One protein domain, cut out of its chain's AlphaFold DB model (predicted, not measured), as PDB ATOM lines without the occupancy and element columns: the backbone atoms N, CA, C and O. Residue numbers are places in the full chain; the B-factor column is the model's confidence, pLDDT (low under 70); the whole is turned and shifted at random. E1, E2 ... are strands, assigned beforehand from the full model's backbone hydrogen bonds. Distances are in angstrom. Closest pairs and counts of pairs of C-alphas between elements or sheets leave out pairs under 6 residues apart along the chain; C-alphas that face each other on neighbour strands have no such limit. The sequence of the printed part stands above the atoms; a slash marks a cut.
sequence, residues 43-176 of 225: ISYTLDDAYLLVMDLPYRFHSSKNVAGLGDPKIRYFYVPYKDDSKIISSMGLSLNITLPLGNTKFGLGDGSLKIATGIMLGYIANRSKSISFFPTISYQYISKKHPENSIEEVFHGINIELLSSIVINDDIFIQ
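This is residues 43 to 176 of the 225 residues of an uncharacterized protein of Flammeovirga pacifica (UniProt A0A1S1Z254). One long antiparallel sheet of eight strands curls like part of a barrel that stays open, its edge strands E1 and E10 apart. At one end the small hairpin of E3 and E4 reaches away from it, E2 running on into E3. The printed part has 134 residues, with no named helix and ten strands, E1 to E10 in chain order; the large sheet runs E1, E2, E5, E6, E7, E8, E9, E10, and the class is all strand. The whole is loose, with a radius of gyration of the C-alphas of 17.6 A, and elongated, spanning 51 by 33 by 26 A.

Start at E1, residues 43 to 48, which forms a hairpin with E2, residues 51 to 56; N 45 and O 53 are 2.8 A apart. E2 runs on into E3, residues 59 to 62, at 40 degrees across two residues. E3 forms a hairpin with E4, residues 67 to 70, where N 60 and O 69 are 2.8 A apart. Next comes E5, residues 74 to 83, the antiparallel neighbour of E2 at 156 degrees, with N 54 and O 76 2.7 A apart. From E5 a meander, each strand the antiparallel neighbour of the one before, runs through E6, residues 89 to 99, E7, residues 115 to 125, E8, residues 132 to 144, E9, residues 155 to 168, and E10, residues 173 to 176. Look for N 77 and O 96 at 2.8 A, N 95 and O 119 at 2.9 A, N 118 and O 140 at 2.9 A, N 137 and O 162 at 2.8 A, and N 167 and O 175 at 2.8 A. E7 bends by 55 degrees at residue 118 and E8 by 54 degrees at residue 140. The sheet is twisted.

Find C-alpha 43 at (9.755, 25.687, 19.962), where E1 begins; E1 covers 15.8 A and E2 16.9 A. E3 and E4 measure 10.2 A and 10.3 A. E5 covers 25.2 A, E6 29.1 A, E7 30.2 A and E8 36.4 A. E9, the longest strand with 14 residues, begins at C-alpha 155, (38.433, 31.235, 18.186), and covers 39.9 A. E10 covers 10.2 A and ends at C-alpha 176, (10.342, 39.900, 30.689).

The C-alphas farthest apart, those of Arg 128 and Glu 149, are 52.7 A apart. The printed part has no cut. The link from E6 to E7, residues 100 to 114, is long. Mean pLDDT of the printed part is 91.1; residues 147 to 153 are under 70.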
ATOM      1  N   ILE A  43      10.297  26.969  19.516       95.50
ATOM      2  CA  ILE A  43       9.755  25.687  19.962       95.50
ATOM      3  C   ILE A  43      10.499  25.289  21.221       95.50
ATOM      4  O   ILE A  43      11.717  25.131  21.196       95.50
ATOM      5  N   SER A  44       9.753  25.100  22.297       94.56
ATOM      6  CA  SER A  44      10.236  24.602  23.576       94.56
ATOM      7  C   SER A  44       9.718  23.180  23.764       94.56
ATOM      8  O   SER A  44       8.532  22.914  23.560       94.56
ATOM      9  N   TYR A  45      10.597  22.259  24.135       94.19
ATOM     10  CA  TYR A  45      10.290  20.852  24.339       94.19
ATOM     11  C   TYR A  45      10.939  20.347  25.622       94.19
ATOM     12  O   TYR A  45      12.126  20.563  25.862       94.19
ATOM     13  N   THR A  46      10.158  19.638  26.427       92.06
ATOM     14  CA  THR A  46      10.626  18.992  27.649       92.06
ATOM     15  C   THR A  46      10.351  17.492  27.622       92.06
ATOM     16  O   THR A  46       9.295  17.055  27.161       92.06
ATOM     17  N   LEU A  47      11.330  16.713  28.093       81.94
ATOM     18  CA  LEU A  47      11.210  15.268  28.317       81.94
ATOM     19  C   LEU A  47      10.714  14.950  29.735       81.94
ATOM     20  O   LEU A  47      10.033  13.948  29.927       81.94
ATOM     21  N   ASP A  48      11.095  15.786  30.700       87.94
ATOM     22  CA  ASP A  48      10.802  15.678  32.128       87.94
ATOM     23  C   ASP A  48      11.039  17.048  32.788       87.94
ATOM     24  O   ASP A  48      11.714  17.913  32.219       87.94
ATOM     25  N   ASP A  49      10.570  17.228  34.016       85.62
ATOM     26  CA  ASP A  49      10.493  18.512  34.715       85.62
ATOM     27  C   ASP A  49      11.852  19.200  34.941       85.62
ATOM     28  O   ASP A  49      11.891  20.382  35.285       85.62
ATOM     29  N   ALA A  50      12.976  18.511  34.728       92.25
ATOM     30  CA  ALA A  50      14.325  19.064  34.863       92.25
ATOM     31  C   ALA A  50      14.973  19.503  33.537       92.25
ATOM     32  O   ALA A  50      15.968  20.228  33.578       92.25
ATOM     33  N   TYR A  51      14.452  19.090  32.377       94.62
ATOM     34  CA  TYR A  51      15.139  19.229  31.088       94.62
ATOM     35  C   TYR A  51      14.311  20.014  30.075       94.62
ATOM     36  O   TYR A  51      13.182  19.632  29.763       94.62
ATOM     37  N   LEU A  52      14.895  21.070  29.506       94.75
ATOM     38  CA  LEU A  52      14.267  21.878  28.461       94.75
ATOM     39  C   LEU A  52      15.196  22.038  27.260       94.75
ATOM     40  O   LEU A  52      16.332  22.477  27.410       94.75
ATOM     41  N   LEU A  53      14.682  21.755  26.070       96.44
ATOM     42  CA  LEU A  53      15.287  22.109  24.792       96.44
ATOM     43  C   LEU A  53      14.452  23.211  24.143       96.44
ATOM     44  O   LEU A  53      13.236  23.092  24.047       96.44
ATOM     45  N   VAL A  54      15.100  24.262  23.663       95.88
ATOM     46  CA  VAL A  54      14.469  25.388  22.980       95.88
ATOM     47  C   VAL A  54      15.164  25.620  21.649       95.88
ATOM     48  O   VAL A  54      16.389  25.671  21.589       95.88
ATOM     49  N   MET A  55      14.395  25.786  20.582       97.06
ATOM     50  CA  MET A  55      14.896  26.146  19.258       97.06
ATOM     51  C   MET A  55      14.246  27.447  18.800       97.06
ATOM     52  O   MET A  55      13.022  27.546  18.816       97.06
ATOM     53  N   ASP A  56      15.053  28.412  18.365       94.75
ATOM     54  CA  ASP A  56      14.610  29.688  17.799       94.75
ATOM     55  C   ASP A  56      15.036  29.785  16.333       94.75
ATOM     56  O   ASP A  56      16.211  29.582  16.011       94.75
ATOM     57  N   LEU A  57      14.104  30.153  15.450       95.69
ATOM     58  CA  LEU A  57      14.377  30.330  14.022       95.69
ATOM     59  C   LEU A  57      14.024  31.757  13.575       95.69
ATOM     60  O   LEU A  57      12.912  31.988  13.107       95.69
ATOM     61  N   PRO A  58      14.937  32.733  13.717       94.56
ATOM     62  CA  PRO A  58      14.645  34.129  13.423       94.56
ATOM     63  C   PRO A  58      14.518  34.371  11.916       94.56
ATOM     64  O   PRO A  58      15.433  34.077  11.144       94.56
ATOM     65  N   TYR A  59      13.422  34.992  11.492       95.62
ATOM     66  CA  TYR A  59      13.278  35.589  10.167       95.62
ATOM     67  C   TYR A  59      13.328  37.105  10.303       95.62
ATOM     68  O   TYR A  59      12.529  37.678  11.036       95.62
ATOM     69  N   ARG A  60      14.265  37.762   9.625       95.19
ATOM     70  CA  ARG A  60      14.579  39.180   9.816       95.19
ATOM     71  C   ARG A  60      14.340  39.974   8.545       95.19
ATOM     72  O   ARG A  60      14.588  39.491   7.445       95.19
ATOM     73  N   PHE A  61      13.936  41.220   8.717       95.19
ATOM     74  CA  PHE A  61      13.829  42.242   7.693       95.19
ATOM     75  C   PHE A  61      14.676  43.446   8.101       95.19
ATOM     76  O   PHE A  61      14.455  44.052   9.149       95.19
ATOM     77  N   HIS A  62      15.655  43.789   7.269       93.69
ATOM     78  CA  HIS A  62      16.546  44.918   7.488       93.69
ATOM     79  C   HIS A  62      15.988  46.162   6.799       93.69
ATOM     80  O   HIS A  62      16.009  46.251   5.570       93.69
ATOM     81  N   SER A  63      15.552  47.147   7.590       90.69
ATOM     82  CA  SER A  63      14.788  48.300   7.093       90.69
ATOM     83  C   SER A  63      15.575  49.125   6.066       90.69
ATOM     84  O   SER A  63      15.139  49.301   4.931       90.69
ATOM     85  N   SER A  64      16.804  49.537   6.401       89.00
ATOM     86  CA  SER A  64      17.611  50.391   5.512       89.00
ATOM     87  C   SER A  64      18.122  49.705   4.240       89.00
ATOM     88  O   SER A  64      18.379  50.379   3.247       89.00
ATOM     89  N   LYS A  65      18.278  48.376   4.249       89.38
ATOM     90  CA  LYS A  65      18.750  47.604   3.088       89.38
ATOM     91  C   LYS A  65      17.606  47.035   2.253       89.38
ATOM     92  O   LYS A  65      17.861  46.575   1.146       89.38
ATOM     93  N   ASN A  66      16.378  47.059   2.772       93.38
ATOM     94  CA  ASN A  66      15.196  46.454   2.166       93.38
ATOM     95  C   ASN A  66      15.404  44.970   1.792       93.38
ATOM     96  O   ASN A  66      15.055  44.528   0.699       93.38
ATOM     97  N   VAL A  67      16.022  44.204   2.699       94.88
ATOM     98  CA  VAL A  67      16.290  42.768   2.513       94.88
ATOM     99  C   VAL A  67      15.679  41.980   3.661       94.88
ATOM    100  O   VAL A  67      15.863  42.333   4.825       94.88
ATOM    101  N   ALA A  68      14.992  40.889   3.323       95.94
ATOM    102  CA  ALA A  68      14.482  39.908   4.270       95.94
ATOM    103  C   ALA A  68      15.217  38.570   4.132       95.94
ATOM    104  O   ALA A  68      15.673  38.212   3.043       95.94
ATOM    105  N   GLY A  69      15.301  37.807   5.214       95.12
ATOM    106  CA  GLY A  69      15.879  36.471   5.184       95.12
ATOM    107  C   GLY A  69      16.032  35.859   6.565       95.12
ATOM    108  O   GLY A  69      15.663  36.447   7.579       95.12
ATOM    109  N   LEU A  70      16.593  34.655   6.598       93.62
ATOM    110  CA  LEU A  70      16.900  33.976   7.851       93.62
ATOM    111  C   LEU A  70      18.024  34.710   8.590       93.62
ATOM    112  O   LEU A  70      19.021  35.121   7.988       93.62
ATOM    113  N   GLY A  71      17.837  34.873   9.897       93.25
ATOM    114  CA  GLY A  71      18.917  35.186  10.818       93.25
ATOM    115  C   GLY A  71      19.565  33.919  11.366       93.25
ATOM    116  O   GLY A  71      19.242  32.814  10.942       93.25
ATOM    117  N   ASP A  72      20.464  34.092  12.332       94.00
ATOM    118  CA  ASP A  72      21.172  32.983  12.980       94.00
ATOM    119  C   ASP A  72      20.242  32.186  13.910       94.00
ATOM    120  O   ASP A  72      19.789  32.734  14.926       94.00
ATOM    121  N   PRO A  73      19.951  30.906  13.610       96.12
ATOM    122  CA  PRO A  73      19.143  30.061  14.479       96.12
ATOM    123  C   PRO A  73      19.841  29.790  15.806       96.12
ATOM    124  O   PRO A  73      21.074  29.730  15.881       96.12
ATOM    125  N   LYS A  74      19.043  29.573  16.852       96.56
ATOM    126  CA  LYS A  74      19.548  29.264  18.192       96.56
ATOM    127  C   LYS A  74      18.972  27.959  18.705       96.56
ATOM    128  O   LYS A  74      17.793  27.678  18.521       96.56
ATOM    129  N   ILE A  75      19.806  27.196  19.396       97.88
ATOM    130  CA  ILE A  75      19.420  26.001  20.139       97.88
ATOM    131  C   ILE A  75      19.870  26.214  21.576       97.88
ATOM    132  O   ILE A  75      21.031  26.523  21.822       97.88
ATOM    133  N   ARG A  76      18.957  26.082  22.531       96.31
ATOM    134  CA  ARG A  76      19.226  26.297  23.952       96.31
ATOM    135  C   ARG A  76      18.773  25.083  24.735       96.31
ATOM    136  O   ARG A  76      17.670  24.592  24.532       96.31
ATOM    137  N   TYR A  77      19.622  24.593  25.614       96.12
ATOM    138  CA  TYR A  77      19.346  23.462  26.477       96.12
ATOM    139  C   TYR A  77      19.523  23.883  27.929       96.12
ATOM    140  O   TYR A  77      20.539  24.482  28.280       96.12
ATOM    141  N   PHE A  78      18.546  23.558  28.766       95.50
ATOM    142  CA  PHE A  78      18.561  23.856  30.189       95.50
ATOM    143  C   PHE A  78      18.391  22.576  30.993       95.50
ATOM    144  O   PHE A  78      17.506  21.763  30.717       95.50
ATOM    145  N   TYR A  79      19.219  22.441  32.023       95.94
ATOM    146  CA  TYR A  79      19.088  21.419  33.050       95.94
ATOM    147  C   TYR A  79      18.883  22.101  34.398       95.94
ATOM    148  O   TYR A  79      19.802  22.730  34.918       95.94
ATOM    149  N   VAL A  80      17.681  21.999  34.963       94.62
ATOM    150  CA  VAL A  80      17.276  22.697  36.192       94.62
ATOM    151  C   VAL A  80      16.864  21.665  37.249       94.62
ATOM    152  O   VAL A  80      15.671  21.440  37.455       94.62
ATOM    153  N   PRO A  81      17.834  20.998  37.903       92.56
ATOM    154  CA  PRO A  81      17.559  19.929  38.864       92.56
ATOM    155  C   PRO A  81      16.995  20.423  40.196       92.56
ATOM    156  O   PRO A  81      16.432  19.635  40.950       92.56
ATOM    157  N   TYR A  82      17.177  21.705  40.520       92.81
ATOM    158  CA  TYR A  82      16.691  22.284  41.764       92.81
ATOM    159  C   TYR A  82      15.629  23.341  41.480       92.81
ATOM    160  O   TYR A  82      15.906  24.318  40.778       92.81
ATOM    161  N   LYS A  83      14.439  23.144  42.061       90.56
ATOM    162  CA  LYS A  83      13.300  24.067  42.027       90.56
ATOM    163  C   LYS A  83      12.553  24.021  43.359       90.56
ATOM    164  O   LYS A  83      12.198  22.945  43.830       90.56
ATOM    165  N   ASP A  84      12.331  25.177  43.961       89.81
ATOM    166  CA  ASP A  84      11.590  25.369  45.202       89.81
ATOM    167  C   ASP A  84      11.086  26.819  45.298       89.81
ATOM    168  O   ASP A  84      11.707  27.691  45.907       89.81
ATOM    169  N   ASP A  85       9.914  27.069  44.720       85.50
ATOM    170  CA  ASP A  85       9.269  28.386  44.694       85.50
ATOM    171  C   ASP A  85       8.824  28.897  46.080       85.50
ATOM    172  O   ASP A  85       8.250  29.986  46.180       85.50
ATOM    173  N   SER A  86       9.000  28.120  47.155       86.56
ATOM    174  CA  SER A  86       8.748  28.583  48.527       86.56
ATOM    175  C   SER A  86       9.929  29.366  49.110       86.56
ATOM    176  O   SER A  86       9.758  30.126  50.067       86.56
ATOM    177  N   LYS A  87      11.122  29.207  48.527       88.88
ATOM    178  CA  LYS A  87      12.359  29.848  48.972       88.88
ATOM    179  C   LYS A  87      12.692  31.069  48.127       88.88
ATOM    180  O   LYS A  87      12.275  31.209  46.984       88.88
ATOM    181  N   ILE A  88      13.512  31.939  48.711       90.75
ATOM    182  CA  ILE A  88      14.061  33.111  48.024       90.75
ATOM    183  C   ILE A  88      14.939  32.673  46.847       90.75
ATOM    184  O   ILE A  88      14.764  33.185  45.749       90.75
ATOM    185  N   ILE A  89      15.849  31.714  47.064       93.56
ATOM    186  CA  ILE A  89      16.549  31.022  45.974       93.56
ATOM    187  C   ILE A  89      15.631  29.900  45.503       93.56
ATOM    188  O   ILE A  89      15.544  28.850  46.148       93.56
ATOM    189  N   SER A  90      14.930  30.162  44.407       92.88
ATOM    190  CA  SER A  90      13.865  29.302  43.910       92.88
ATOM    191  C   SER A  90      14.350  28.243  42.940       92.88
ATOM    192  O   SER A  90      13.699  27.220  42.801       92.88
ATOM    193  N   SER A  91      15.484  28.434  42.272       94.12
ATOM    194  CA  SER A  91      15.984  27.423  41.342       94.12
ATOM    195  C   SER A  91      17.475  27.536  41.083       94.12
ATOM    196  O   SER A  91      18.077  28.590  41.279       94.12
ATOM    197  N   MET A  92      18.060  26.451  40.591       95.81
ATOM    198  CA  MET A  92      19.439  26.415  40.121       95.81
ATOM    199  C   MET A  92      19.554  25.432  38.964       95.81
ATOM    200  O   MET A  92      18.961  24.350  38.998       95.81
ATOM    201  N   GLY A  93      20.327  25.805  37.951       96.00
ATOM    202  CA  GLY A  93      20.517  24.975  36.776       96.00
ATOM    203  C   GLY A  93      21.735  25.337  35.946       96.00
ATOM    204  O   GLY A  93      22.478  26.269  36.248       96.00
ATOM    205  N   LEU A  94      21.913  24.560  34.888       97.12
ATOM    206  CA  LEU A  94      22.918  24.737  33.855       97.12
ATOM    207  C   LEU A  94      22.233  25.094  32.537       97.12
ATOM    208  O   LEU A  94      21.109  24.656  32.277       97.12
ATOM    209  N   SER A  95      22.934  25.847  31.699       96.69
ATOM    210  CA  SER A  95      22.504  26.205  30.353       96.69
ATOM    211  C   SER A  95      23.583  25.873  29.323       96.69
ATOM    212  O   SER A  95      24.782  25.932  29.595       96.69
ATOM    213  N   LEU A  96      23.143  25.525  28.120       97.75
ATOM    214  CA  LEU A  96      23.959  25.414  26.919       97.75
ATOM    215  C   LEU A  96      23.219  26.135  25.795       97.75
ATOM    216  O   LEU A  96      22.143  25.707  25.394       97.75
ATOM    217  N   ASN A  97      23.801  27.202  25.268       97.31
ATOM    218  CA  ASN A  97      23.244  28.006  24.191       97.31
ATOM    219  C   ASN A  97      24.155  27.904  22.966       97.31
ATOM    220  O   ASN A  97      25.336  28.223  23.036       97.31
ATOM    221  N   ILE A  98      23.605  27.488  21.832       97.38
ATOM    222  CA  ILE A  98      24.302  27.367  20.553       97.38
ATOM    223  C   ILE A  98      23.640  28.327  19.567       97.38
ATOM    224  O   ILE A  98      22.434  28.253  19.349       97.38
ATOM    225  N   THR A  99      24.415  29.226  18.966       96.25
ATOM    226  CA  THR A  99      23.978  30.098  17.863       96.25
ATOM    227  C   THR A  99      24.699  29.673  16.595       96.25
ATOM    228  O   THR A  99      25.928  29.655  16.568       96.25
ATOM    229  N   LEU A 100      23.938  29.315  15.563       94.50
ATOM    230  CA  LEU A 100      24.473  28.813  14.300       94.50
ATOM    231  C   LEU A 100      24.655  29.964  13.296       94.50
ATOM    232  O   LEU A 100      23.710  30.732  13.109       94.50
ATOM    233  N   PRO A 101      25.800  30.060  12.593       92.25
ATOM    234  CA  PRO A 101      26.105  31.157  11.668       92.25
ATOM    235  C   PRO A 101      25.434  30.965  10.298       92.25
ATOM    236  O   PRO A 101      26.096  30.938   9.263       92.25
ATOM    237  N   LEU A 102      24.118  30.754  10.281       91.62
ATOM    238  CA  LEU A 102      23.356  30.478   9.055       91.62
ATOM    239  C   LEU A 102      22.657  31.722   8.491       91.62
ATOM    240  O   LEU A 102      22.131  31.682   7.378       91.62
ATOM    241  N   GLY A 103      22.634  32.821   9.244       89.56
ATOM    242  CA  GLY A 103      22.083  34.087   8.798       89.56
ATOM    243  C   GLY A 103      22.986  34.785   7.784       89.56
ATOM    244  O   GLY A 103      24.211  34.667   7.794       89.56
ATOM    245  N   ASN A 104      22.382  35.567   6.892       87.25
ATOM    246  CA  ASN A 104      23.143  36.262   5.856       87.25
ATOM    247  C   ASN A 104      23.925  37.461   6.430       87.25
ATOM    248  O   ASN A 104      23.360  38.530   6.680       87.25
ATOM    249  N   THR A 105      25.239  37.304   6.585       86.81
ATOM    250  CA  THR A 105      26.151  38.325   7.134       86.81
ATOM    251  C   THR A 105      26.305  39.546   6.230       86.81
ATOM    252  O   THR A 105      26.318  40.675   6.719       86.81
ATOM    253  N   LYS A 106      26.334  39.355   4.902       85.38
ATOM    254  CA  LYS A 106      26.444  40.439   3.908       85.38
ATOM    255  C   LYS A 106      25.311  41.455   4.059       85.38
ATOM    256  O   LYS A 106      25.523  42.668   3.978       85.38
ATOM    257  N   PHE A 107      24.102  40.970   4.320       85.81
ATOM    258  CA  PHE A 107      22.945  41.828   4.559       85.81
ATOM    259  C   PHE A 107      22.750  42.192   6.034       85.81
ATOM    260  O   PHE A 107      21.914  43.039   6.324       85.81
ATOM    261  N   GLY A 108      23.580  41.689   6.951       85.12
ATOM    262  CA  GLY A 108      23.482  41.960   8.389       85.12
ATOM    263  C   GLY A 108      22.358  41.192   9.085       85.12
ATOM    264  O   GLY A 108      21.962  41.563  10.184       85.12
ATOM    265  N   LEU A 109      21.832  40.139   8.451       89.75
ATOM    266  CA  LEU A 109      20.780  39.292   9.015       89.75
ATOM    267  C   LEU A 109      21.340  38.280  10.025       89.75
ATOM    268  O   LEU A 109      20.598  37.830  10.889       89.75
ATOM    269  N   GLY A 110      22.634  37.962   9.960       87.69
ATOM    270  CA  GLY A 110      23.371  37.144  10.930       87.69
ATOM    271  C   GLY A 110      24.682  37.808  11.353       87.69
ATOM    272  O   GLY A 110      25.145  38.754  10.709       87.69
ATOM    273  N   ASP A 111      25.272  37.326  12.442       85.06
ATOM    274  CA  ASP A 111      26.579  37.756  12.947       85.06
ATOM    275  C   ASP A 111      27.735  36.987  12.289       85.06
ATOM    276  O   ASP A 111      28.833  37.524  12.180       85.06
ATOM    277  N   GLY A 112      27.474  35.776  11.779       86.62
ATOM    278  CA  GLY A 112      28.457  34.987  11.020       86.62
ATOM    279  C   GLY A 112      29.426  34.172  11.865       86.62
ATOM    280  O   GLY A 112      30.390  33.631  11.328       86.62
ATOM    281  N   SER A 113      29.170  34.088  13.168       89.44
ATOM    282  CA  SER A 113      29.972  33.334  14.125       89.44
ATOM    283  C   SER A 113      29.162  32.195  14.732       89.44
ATOM    284  O   SER A 113      28.026  32.392  15.166       89.44
ATOM    285  N   LEU A 114      29.765  31.008  14.807       92.81
ATOM    286  CA  LEU A 114      29.286  29.943  15.677       92.81
ATOM    287  C   LEU A 114      29.570  30.362  17.116       92.81
ATOM    288  O   LEU A 114      30.725  30.590  17.475       92.81
ATOM    289  N   LYS A 115      28.525  30.441  17.938       94.56
ATOM    290  CA  LYS A 115      28.666  30.702  19.373       94.56
ATOM    291  C   LYS A 115      28.170  29.501  20.157       94.56
ATOM    292  O   LYS A 115      27.054  29.044  19.922       94.56
ATOM    293  N   ILE A 116      28.979  29.008  21.085       96.81
ATOM    294  CA  ILE A 116      28.609  27.960  22.040       96.81
ATOM    295  C   ILE A 116      28.860  28.526  23.430       96.81
ATOM    296  O   ILE A 116      30.007  28.763  23.796       96.81
ATOM    297  N   ALA A 117      27.801  28.754  24.196       97.50
ATOM    298  CA  ALA A 117      27.871  29.308  25.537       97.50
ATOM    299  C   ALA A 117      27.342  28.302  26.559       97.50
ATOM    300  O   ALA A 117      26.194  27.873  26.476       97.50
ATOM    301  N   THR A 118      28.175  27.929  27.525       98.00
ATOM    302  CA  THR A 118      27.799  27.065  28.651       98.00
ATOM    303  C   THR A 118      27.744  27.891  29.917       98.00
ATOM    304  O   THR A 118      28.730  28.554  30.248       98.00
ATOM    305  N   GLY A 119      26.628  27.840  30.635       97.62
ATOM    306  CA  GLY A 119      26.399  28.703  31.779       97.62
ATOM    307  C   GLY A 119      25.749  28.032  32.972       97.62
ATOM    308  O   GLY A 119      25.289  26.890  32.926       97.62
ATOM    309  N   ILE A 120      25.735  28.790  34.060       97.75
ATOM    310  CA  ILE A 120      25.004  28.486  35.285       97.75
ATOM    311  C   ILE A 120      23.907  29.531  35.459       97.75
ATOM    312  O   ILE A 120      24.114  30.711  35.174       97.75
ATOM    313  N   MET A 121      22.752  29.093  35.944       96.12
ATOM    314  CA  MET A 121      21.578  29.927  36.171       96.12
ATOM    315  C   MET A 121      21.095  29.747  37.606       96.12
ATOM    316  O   MET A 121      21.030  28.627  38.120       96.12
ATOM    317  N   LEU A 122      20.698  30.851  38.230       96.50
ATOM    318  CA  LEU A 122      19.979  30.858  39.502       96.50
ATOM    319  C   LEU A 122      18.596  31.467  39.294       96.50
ATOM    320  O   LEU A 122      18.415  32.269  38.389       96.50
ATOM    321  N   GLY A 123      17.630  31.095  40.128       95.06
ATOM    322  CA  GLY A 123      16.330  31.753  40.218       95.06
ATOM    323  C   GLY A 123      16.149  32.380  41.587       95.06
ATOM    324  O   GLY A 123      16.495  31.780  42.609       95.06
ATOM    325  N   TYR A 124      15.622  33.595  41.595       95.06
ATOM    326  CA  TYR A 124      15.376  34.383  42.785       95.06
ATOM    327  C   TYR A 124      13.960  34.953  42.752       95.06
ATOM    328  O   TYR A 124      13.589  35.638  41.800       95.06
ATOM    329  N   ILE A 125      13.183  34.724  43.807       93.19
ATOM    330  CA  ILE A 125      11.855  35.323  43.977       93.19
ATOM    331  C   ILE A 125      11.997  36.589  44.818       93.19
ATOM    332  O   ILE A 125      12.409  36.538  45.978       93.19
ATOM    333  N   ALA A 126      11.638  37.733  44.238       91.81
ATOM    334  CA  ALA A 126      11.899  39.036  44.840       91.81
ATOM    335  C   ALA A 126      10.804  39.530  45.781       91.81
ATOM    336  O   ALA A 126      11.049  40.396  46.622       91.81
ATOM    337  N   ASN A 127       9.588  39.004  45.655       89.44
ATOM    338  CA  ASN A 127       8.459  39.430  46.467       89.44
ATOM    339  C   ASN A 127       7.575  38.258  46.905       89.44
ATOM    340  O   ASN A 127       7.525  37.201  46.284       89.44
ATOM    341  N   ARG A 128       6.828  38.464  47.997       83.00
ATOM    342  CA  ARG A 128       5.960  37.425  48.582       83.00
ATOM    343  C   ARG A 128       4.826  36.987  47.655       83.00
ATOM    344  O   ARG A 128       4.403  35.842  47.733       83.00
ATOM    345  N   SER A 129       4.351  37.883  46.790       82.19
ATOM    346  CA  SER A 129       3.339  37.577  45.771       82.19
ATOM    347  C   SER A 129       3.897  36.798  44.579       82.19
ATOM    348  O   SER A 129       3.128  36.455  43.690       82.19
ATOM    349  N   LYS A 130       5.214  36.538  44.535       85.12
ATOM    350  CA  LYS A 130       5.927  35.856  43.441       85.12
ATOM    351  C   LYS A 130       5.736  36.492  42.061       85.12
ATOM    352  O   LYS A 130       6.036  35.865  41.051       85.12
ATOM    353  N   SER A 131       5.269  37.738  42.019       89.31
ATOM    354  CA  SER A 131       5.029  38.470  40.778       89.31
ATOM    355  C   SER A 131       6.289  39.112  40.211       89.31
ATOM    356  O   SER A 131       6.256  39.599  39.090       89.31
ATOM    357  N   ILE A 132       7.396  39.128  40.959       93.75
ATOM    358  CA  ILE A 132       8.699  39.587  40.476       93.75
ATOM    359  C   ILE A 132       9.725  38.498  40.762       93.75
ATOM    360  O   ILE A 132       9.933  38.114  41.916       93.75
ATOM    361  N   SER A 133      10.371  38.012  39.708       94.94
ATOM    362  CA  SER A 133      11.427  37.002  39.792       94.94
ATOM    363  C   SER A 133      12.627  37.398  38.937       94.94
ATOM    364  O   SER A 133      12.471  38.059  37.911       94.94
ATOM    365  N   PHE A 134      13.818  36.979  39.346       96.56
ATOM    366  CA  PHE A 134      15.081  37.252  38.671       96.56
ATOM    367  C   PHE A 134      15.827  35.953  38.396       96.56
ATOM    368  O   PHE A 134      15.897  35.081  39.259       96.56
ATOM    369  N   PHE A 135      16.427  35.856  37.218       96.44
ATOM    370  CA  PHE A 135      17.139  34.678  36.750       96.44
ATOM    371  C   PHE A 135      18.511  35.080  36.201       96.44
ATOM    372  O   PHE A 135      18.684  35.180  34.981       96.44
ATOM    373  N   PRO A 136      19.481  35.411  37.077       97.38
ATOM    374  CA  PRO A 136      20.834  35.706  36.636       97.38
ATOM    375  C   PRO A 136      21.477  34.456  36.033       97.38
ATOM    376  O   PRO A 136      21.395  33.360  36.597       97.38
ATOM    377  N   THR A 137      22.145  34.647  34.904       97.62
ATOM    378  CA  THR A 137      22.910  33.624  34.197       97.62
ATOM    379  C   THR A 137      24.292  34.172  33.873       97.62
ATOM    380  O   THR A 137      24.425  35.300  33.404       97.62
ATOM    381  N   ILE A 138      25.323  33.367  34.113       98.12
ATOM    382  CA  ILE A 138      26.682  33.635  33.638       98.12
ATOM    383  C   ILE A 138      27.148  32.451  32.806       98.12
ATOM    384  O   ILE A 138      27.012  31.300  33.227       98.12
ATOM    385  N   SER A 139      27.691  32.743  31.631       98.06
ATOM    386  CA  SER A 139      28.107  31.745  30.658       98.06
ATOM    387  C   SER A 139      29.518  32.018  30.169       98.06
ATOM    388  O   SER A 139      29.876  33.155  29.869       98.06
ATOM    389  N   TYR A 140      30.306  30.958  30.043       97.94
ATOM    390  CA  TYR A 140      31.528  30.969  29.253       97.94
ATOM    391  C   TYR A 140      31.171  30.692  27.797       97.94
ATOM    392  O   TYR A 140      30.394  29.772  27.534       97.94
ATOM    393  N   GLN A 141      31.736  31.455  26.863       96.38
ATOM    394  CA  GLN A 141      31.430  31.319  25.440       96.38
ATOM    395  C   GLN A 141      32.665  31.019  24.600       96.38
ATOM    396  O   GLN A 141      33.711  31.649  24.724       96.38
ATOM    397  N   TYR A 142      32.496  30.059  23.706       94.88
ATOM    398  CA  TYR A 142      33.354  29.803  22.567       94.88
ATOM    399  C   TYR A 142      32.732  30.488  21.351       94.88
ATOM    400  O   TYR A 142      31.567  30.234  21.030       94.88
ATOM    401  N   ILE A 143      33.489  31.352  20.682       93.56
ATOM    402  CA  ILE A 143      33.034  32.113  19.517       93.56
ATOM    403  C   ILE A 143      33.997  31.852  18.364       93.56
ATOM    404  O   ILE A 143      35.180  32.167  18.462       93.56
ATOM    405  N   SER A 144      33.511  31.307  17.252       90.12
ATOM    406  CA  SER A 144      34.319  31.246  16.032       90.12
ATOM    407  C   SER A 144      34.476  32.641  15.428       90.12
ATOM    408  O   SER A 144      33.565  33.475  15.505       90.12
ATOM    409  N   LYS A 145      35.587  32.889  14.736       84.56
ATOM    410  CA  LYS A 145      35.717  34.078  13.884       84.56
ATOM    411  C   LYS A 145      34.583  34.159  12.860       84.56
ATOM    412  O   LYS A 145      34.043  33.137  12.426       84.56
ATOM    413  N   LYS A 146      34.226  35.391  12.488       80.62
ATOM    414  CA  LYS A 146      33.246  35.662  11.434       80.62
ATOM    415  C   LYS A 146      33.819  35.186  10.110       80.62
ATOM    416  O   LYS A 146      34.825  35.726   9.657       80.62
ATOM    417  N   HIS A 147      33.182  34.208   9.479       66.69
ATOM    418  CA  HIS A 147      33.632  33.721   8.179       66.69
ATOM    419  C   HIS A 147      32.555  33.891   7.106       66.69
ATOM    420  O   HIS A 147      31.393  33.561   7.340       66.69
ATOM    421  N   PRO A 148      32.929  34.348   5.898       55.25
ATOM    422  CA  PRO A 148      32.067  34.236   4.730       55.25
ATOM    423  C   PRO A 148      31.992  32.797   4.170       55.25
ATOM    424  O   PRO A 148      31.059  32.516   3.425       55.25
ATOM    425  N   GLU A 149      32.926  31.893   4.526       53.34
ATOM    426  CA  GLU A 149      33.098  30.570   3.877       53.34
ATOM    427  C   GLU A 149      33.405  29.373   4.826       53.34
ATOM    428  O   GLU A 149      34.091  28.432   4.442       53.34
ATOM    429  N   ASN A 150      32.858  29.342   6.050       50.78
ATOM    430  CA  ASN A 150      32.813  28.135   6.913       50.78
ATOM    431  C   ASN A 150      34.155  27.460   7.323       50.78
ATOM    432  O   ASN A 150      34.160  26.254   7.578       50.78
ATOM    433  N   SER A 151      35.279  28.176   7.455       52.59
ATOM    434  CA  SER A 151      36.473  27.645   8.146       52.59
ATOM    435  C   SER A 151      36.516  28.091   9.618       52.59
ATOM    436  O   SER A 151      36.087  29.190   9.962       52.59
ATOM    437  N   ILE A 152      36.984  27.218  10.519       57.38
ATOM    438  CA  ILE A 152      37.157  27.501  11.958       57.38
ATOM    439  C   ILE A 152      38.663  27.597  12.224       57.38
ATOM    440  O   ILE A 152      39.270  26.645  12.705       57.38
ATOM    441  N   GLU A 153      39.293  28.701  11.828       60.44
ATOM    442  CA  GLU A 153      40.746  28.878  12.018       60.44
ATOM    443  C   GLU A 153      41.087  29.689  13.275       60.44
ATOM    444  O   GLU A 153      42.129  29.468  13.887       60.44
ATOM    445  N   GLU A 154      40.185  30.569  13.714       76.56
ATOM    446  CA  GLU A 154      40.368  31.410  14.899       76.56
ATOM    447  C   GLU A 154      39.141  31.363  15.813       76.56
ATOM    448  O   GLU A 154      37.988  31.317  15.364       76.56
ATOM    449  N   VAL A 155      39.416  31.381  17.116       86.19
ATOM    450  CA  VAL A 155      38.433  31.235  18.186       86.19
ATOM    451  C   VAL A 155      38.672  32.312  19.228       86.19
ATOM    452  O   VAL A 155      39.803  32.513  19.669       86.19
ATOM    453  N   PHE A 156      37.588  32.932  19.669       90.19
ATOM    454  CA  PHE A 156      37.561  33.827  20.812       90.19
ATOM    455  C   PHE A 156      36.863  33.151  21.986       90.19
ATOM    456  O   PHE A 156      35.923  32.365  21.826       90.19
ATOM    457  N   HIS A 157      37.355  33.459  23.178       94.38
ATOM    458  CA  HIS A 157      36.813  32.965  24.429       94.38
ATOM    459  C   HIS A 157      36.245  34.147  25.184       94.38
ATOM    460  O   HIS A 157      36.982  35.068  25.513       94.38
ATOM    461  N   GLY A 158      34.953  34.118  25.459       95.12
ATOM    462  CA  GLY A 158      34.247  35.246  26.036       95.12
ATOM    463  C   GLY A 158      33.487  34.896  27.307       95.12
ATOM    464  O   GLY A 158      33.473  33.746  27.762       95.12
ATOM    465  N   ILE A 159      32.770  35.887  27.824       96.56
ATOM    466  CA  ILE A 159      31.822  35.735  28.928       96.56
ATOM    467  C   ILE A 159      30.524  36.450  28.562       96.56
ATOM    468  O   ILE A 159      30.545  37.594  28.122       96.56
ATOM    469  N   ASN A 160      29.397  35.798  28.815       96.44
ATOM    470  CA  ASN A 160      28.069  36.377  28.687       96.44
ATOM    471  C   ASN A 160      27.392  36.403  30.064       96.44
ATOM    472  O   ASN A 160      27.396  35.407  30.790       96.44
ATOM    473  N   ILE A 161      26.850  37.560  30.434       97.06
ATOM    474  CA  ILE A 161      26.124  37.778  31.686       97.06
ATOM    475  C   ILE A 161      24.732  38.284  31.333       97.06
ATOM    476  O   ILE A 161      24.585  39.314  30.677       97.06
ATOM    477  N   GLU A 162      23.713  37.583  31.809       97.06
ATOM    478  CA  GLU A 162      22.308  37.896  31.568       97.06
ATOM    479  C   GLU A 162      21.566  37.987  32.898       97.06
ATOM    480  O   GLU A 162      21.807  37.200  33.813       97.06
ATOM    481  N   LEU A 163      20.626  38.924  33.012       97.19
ATOM    482  CA  LEU A 163      19.692  38.976  34.137       97.19
ATOM    483  C   LEU A 163      18.269  38.987  33.602       97.19
ATOM    484  O   LEU A 163      17.710  40.047  33.340       97.19
ATOM    485  N   LEU A 164      17.656  37.816  33.457       96.69
ATOM    486  CA  LEU A 164      16.258  37.747  33.050       96.69
ATOM    487  C   LEU A 164      15.355  38.062  34.247       96.69
ATOM    488  O   LEU A 164      15.286  37.311  35.212       96.69
ATOM    489  N   SER A 165      14.663  39.188  34.190       96.44
ATOM    490  CA  SER A 165      13.669  39.621  35.171       96.44
ATOM    491  C   SER A 165      12.280  39.346  34.614       96.44
ATOM    492  O   SER A 165      12.009  39.723  33.480       96.44
ATOM    493  N   SER A 166      11.400  38.725  35.390       96.06
ATOM    494  CA  SER A 166      10.005  38.489  35.013       96.06
ATOM    495  C   SER A 166       9.071  39.226  35.961       96.06
ATOM    496  O   SER A 166       9.214  39.115  37.182       96.06
ATOM    497  N   ILE A 167       8.141  39.993  35.392       95.62
ATOM    498  CA  ILE A 167       7.121  40.766  36.098       95.62
ATOM    499  C   ILE A 167       5.750  40.256  35.654       95.62
ATOM    500  O   ILE A 167       5.324  40.492  34.523       95.62
ATOM    501  N   VAL A 168       5.057  39.566  36.551       94.62
ATOM    502  CA  VAL A 168       3.726  38.998  36.320       94.62
ATOM    503  C   VAL A 168       2.670  40.073  36.539       94.62
ATOM    504  O   VAL A 168       2.583  40.647  37.626       94.62
ATOM    505  N   ILE A 169       1.868  40.342  35.509       93.81
ATOM    506  CA  ILE A 169       0.725  41.262  35.585       93.81
ATOM    507  C   ILE A 169      -0.516  40.482  36.025       93.81
ATOM    508  O   ILE A 169      -1.232  40.911  36.929       93.81
ATOM    509  N   ASN A 170      -0.754  39.333  35.392       90.88
ATOM    510  CA  ASN A 170      -1.767  38.341  35.752       90.88
ATOM    511  C   ASN A 170      -1.345  36.955  35.219       90.88
ATOM    512  O   ASN A 170      -0.258  36.823  34.659       90.88
ATOM    513  N   ASP A 171      -2.199  35.943  35.376       86.62
ATOM    514  CA  ASP A 171      -1.898  34.549  35.006       86.62
ATOM    515  C   ASP A 171      -1.548  34.361  33.514       86.62
ATOM    516  O   ASP A 171      -0.782  33.465  33.150       86.62
ATOM    517  N   ASP A 172      -2.059  35.235  32.643       90.62
ATOM    518  CA  ASP A 172      -1.849  35.153  31.201       90.62
ATOM    519  C   ASP A 172      -0.855  36.186  30.665       90.62
ATOM    520  O   ASP A 172      -0.359  36.029  29.554       90.62
ATOM    521  N   ILE A 173      -0.555  37.248  31.414       93.69
ATOM    522  CA  ILE A 173       0.225  38.388  30.926       93.69
ATOM    523  C   ILE A 173       1.389  38.672  31.862       93.69
ATOM    524  O   ILE A 173       1.219  38.942  33.054       93.69
ATOM    525  N   PHE A 174       2.585  38.714  31.291       95.25
ATOM    526  CA  PHE A 174       3.801  39.070  32.004       95.25
ATOM    527  C   PHE A 174       4.766  39.829  31.092       95.25
ATOM    528  O   PHE A 174       4.632  39.839  29.869       95.25
ATOM    529  N   ILE A 175       5.736  40.500  31.700       96.19
ATOM    530  CA  ILE A 175       6.797  41.219  30.999       96.19
ATOM    531  C   ILE A 175       8.127  40.630  31.436       96.19
ATOM    532  O   ILE A 175       8.411  40.541  32.630       96.19
ATOM    533  N   GLN A 176       8.958  40.272  30.467       96.19
ATOM    534  CA  GLN A 176      10.342  39.900  30.689       96.19
ATOM    535  C   GLN A 176      11.270  41.057  30.316       96.19
ATOM    536  O   GLN A 176      11.095  41.717  29.295       96.19
TER     537      GLN A 176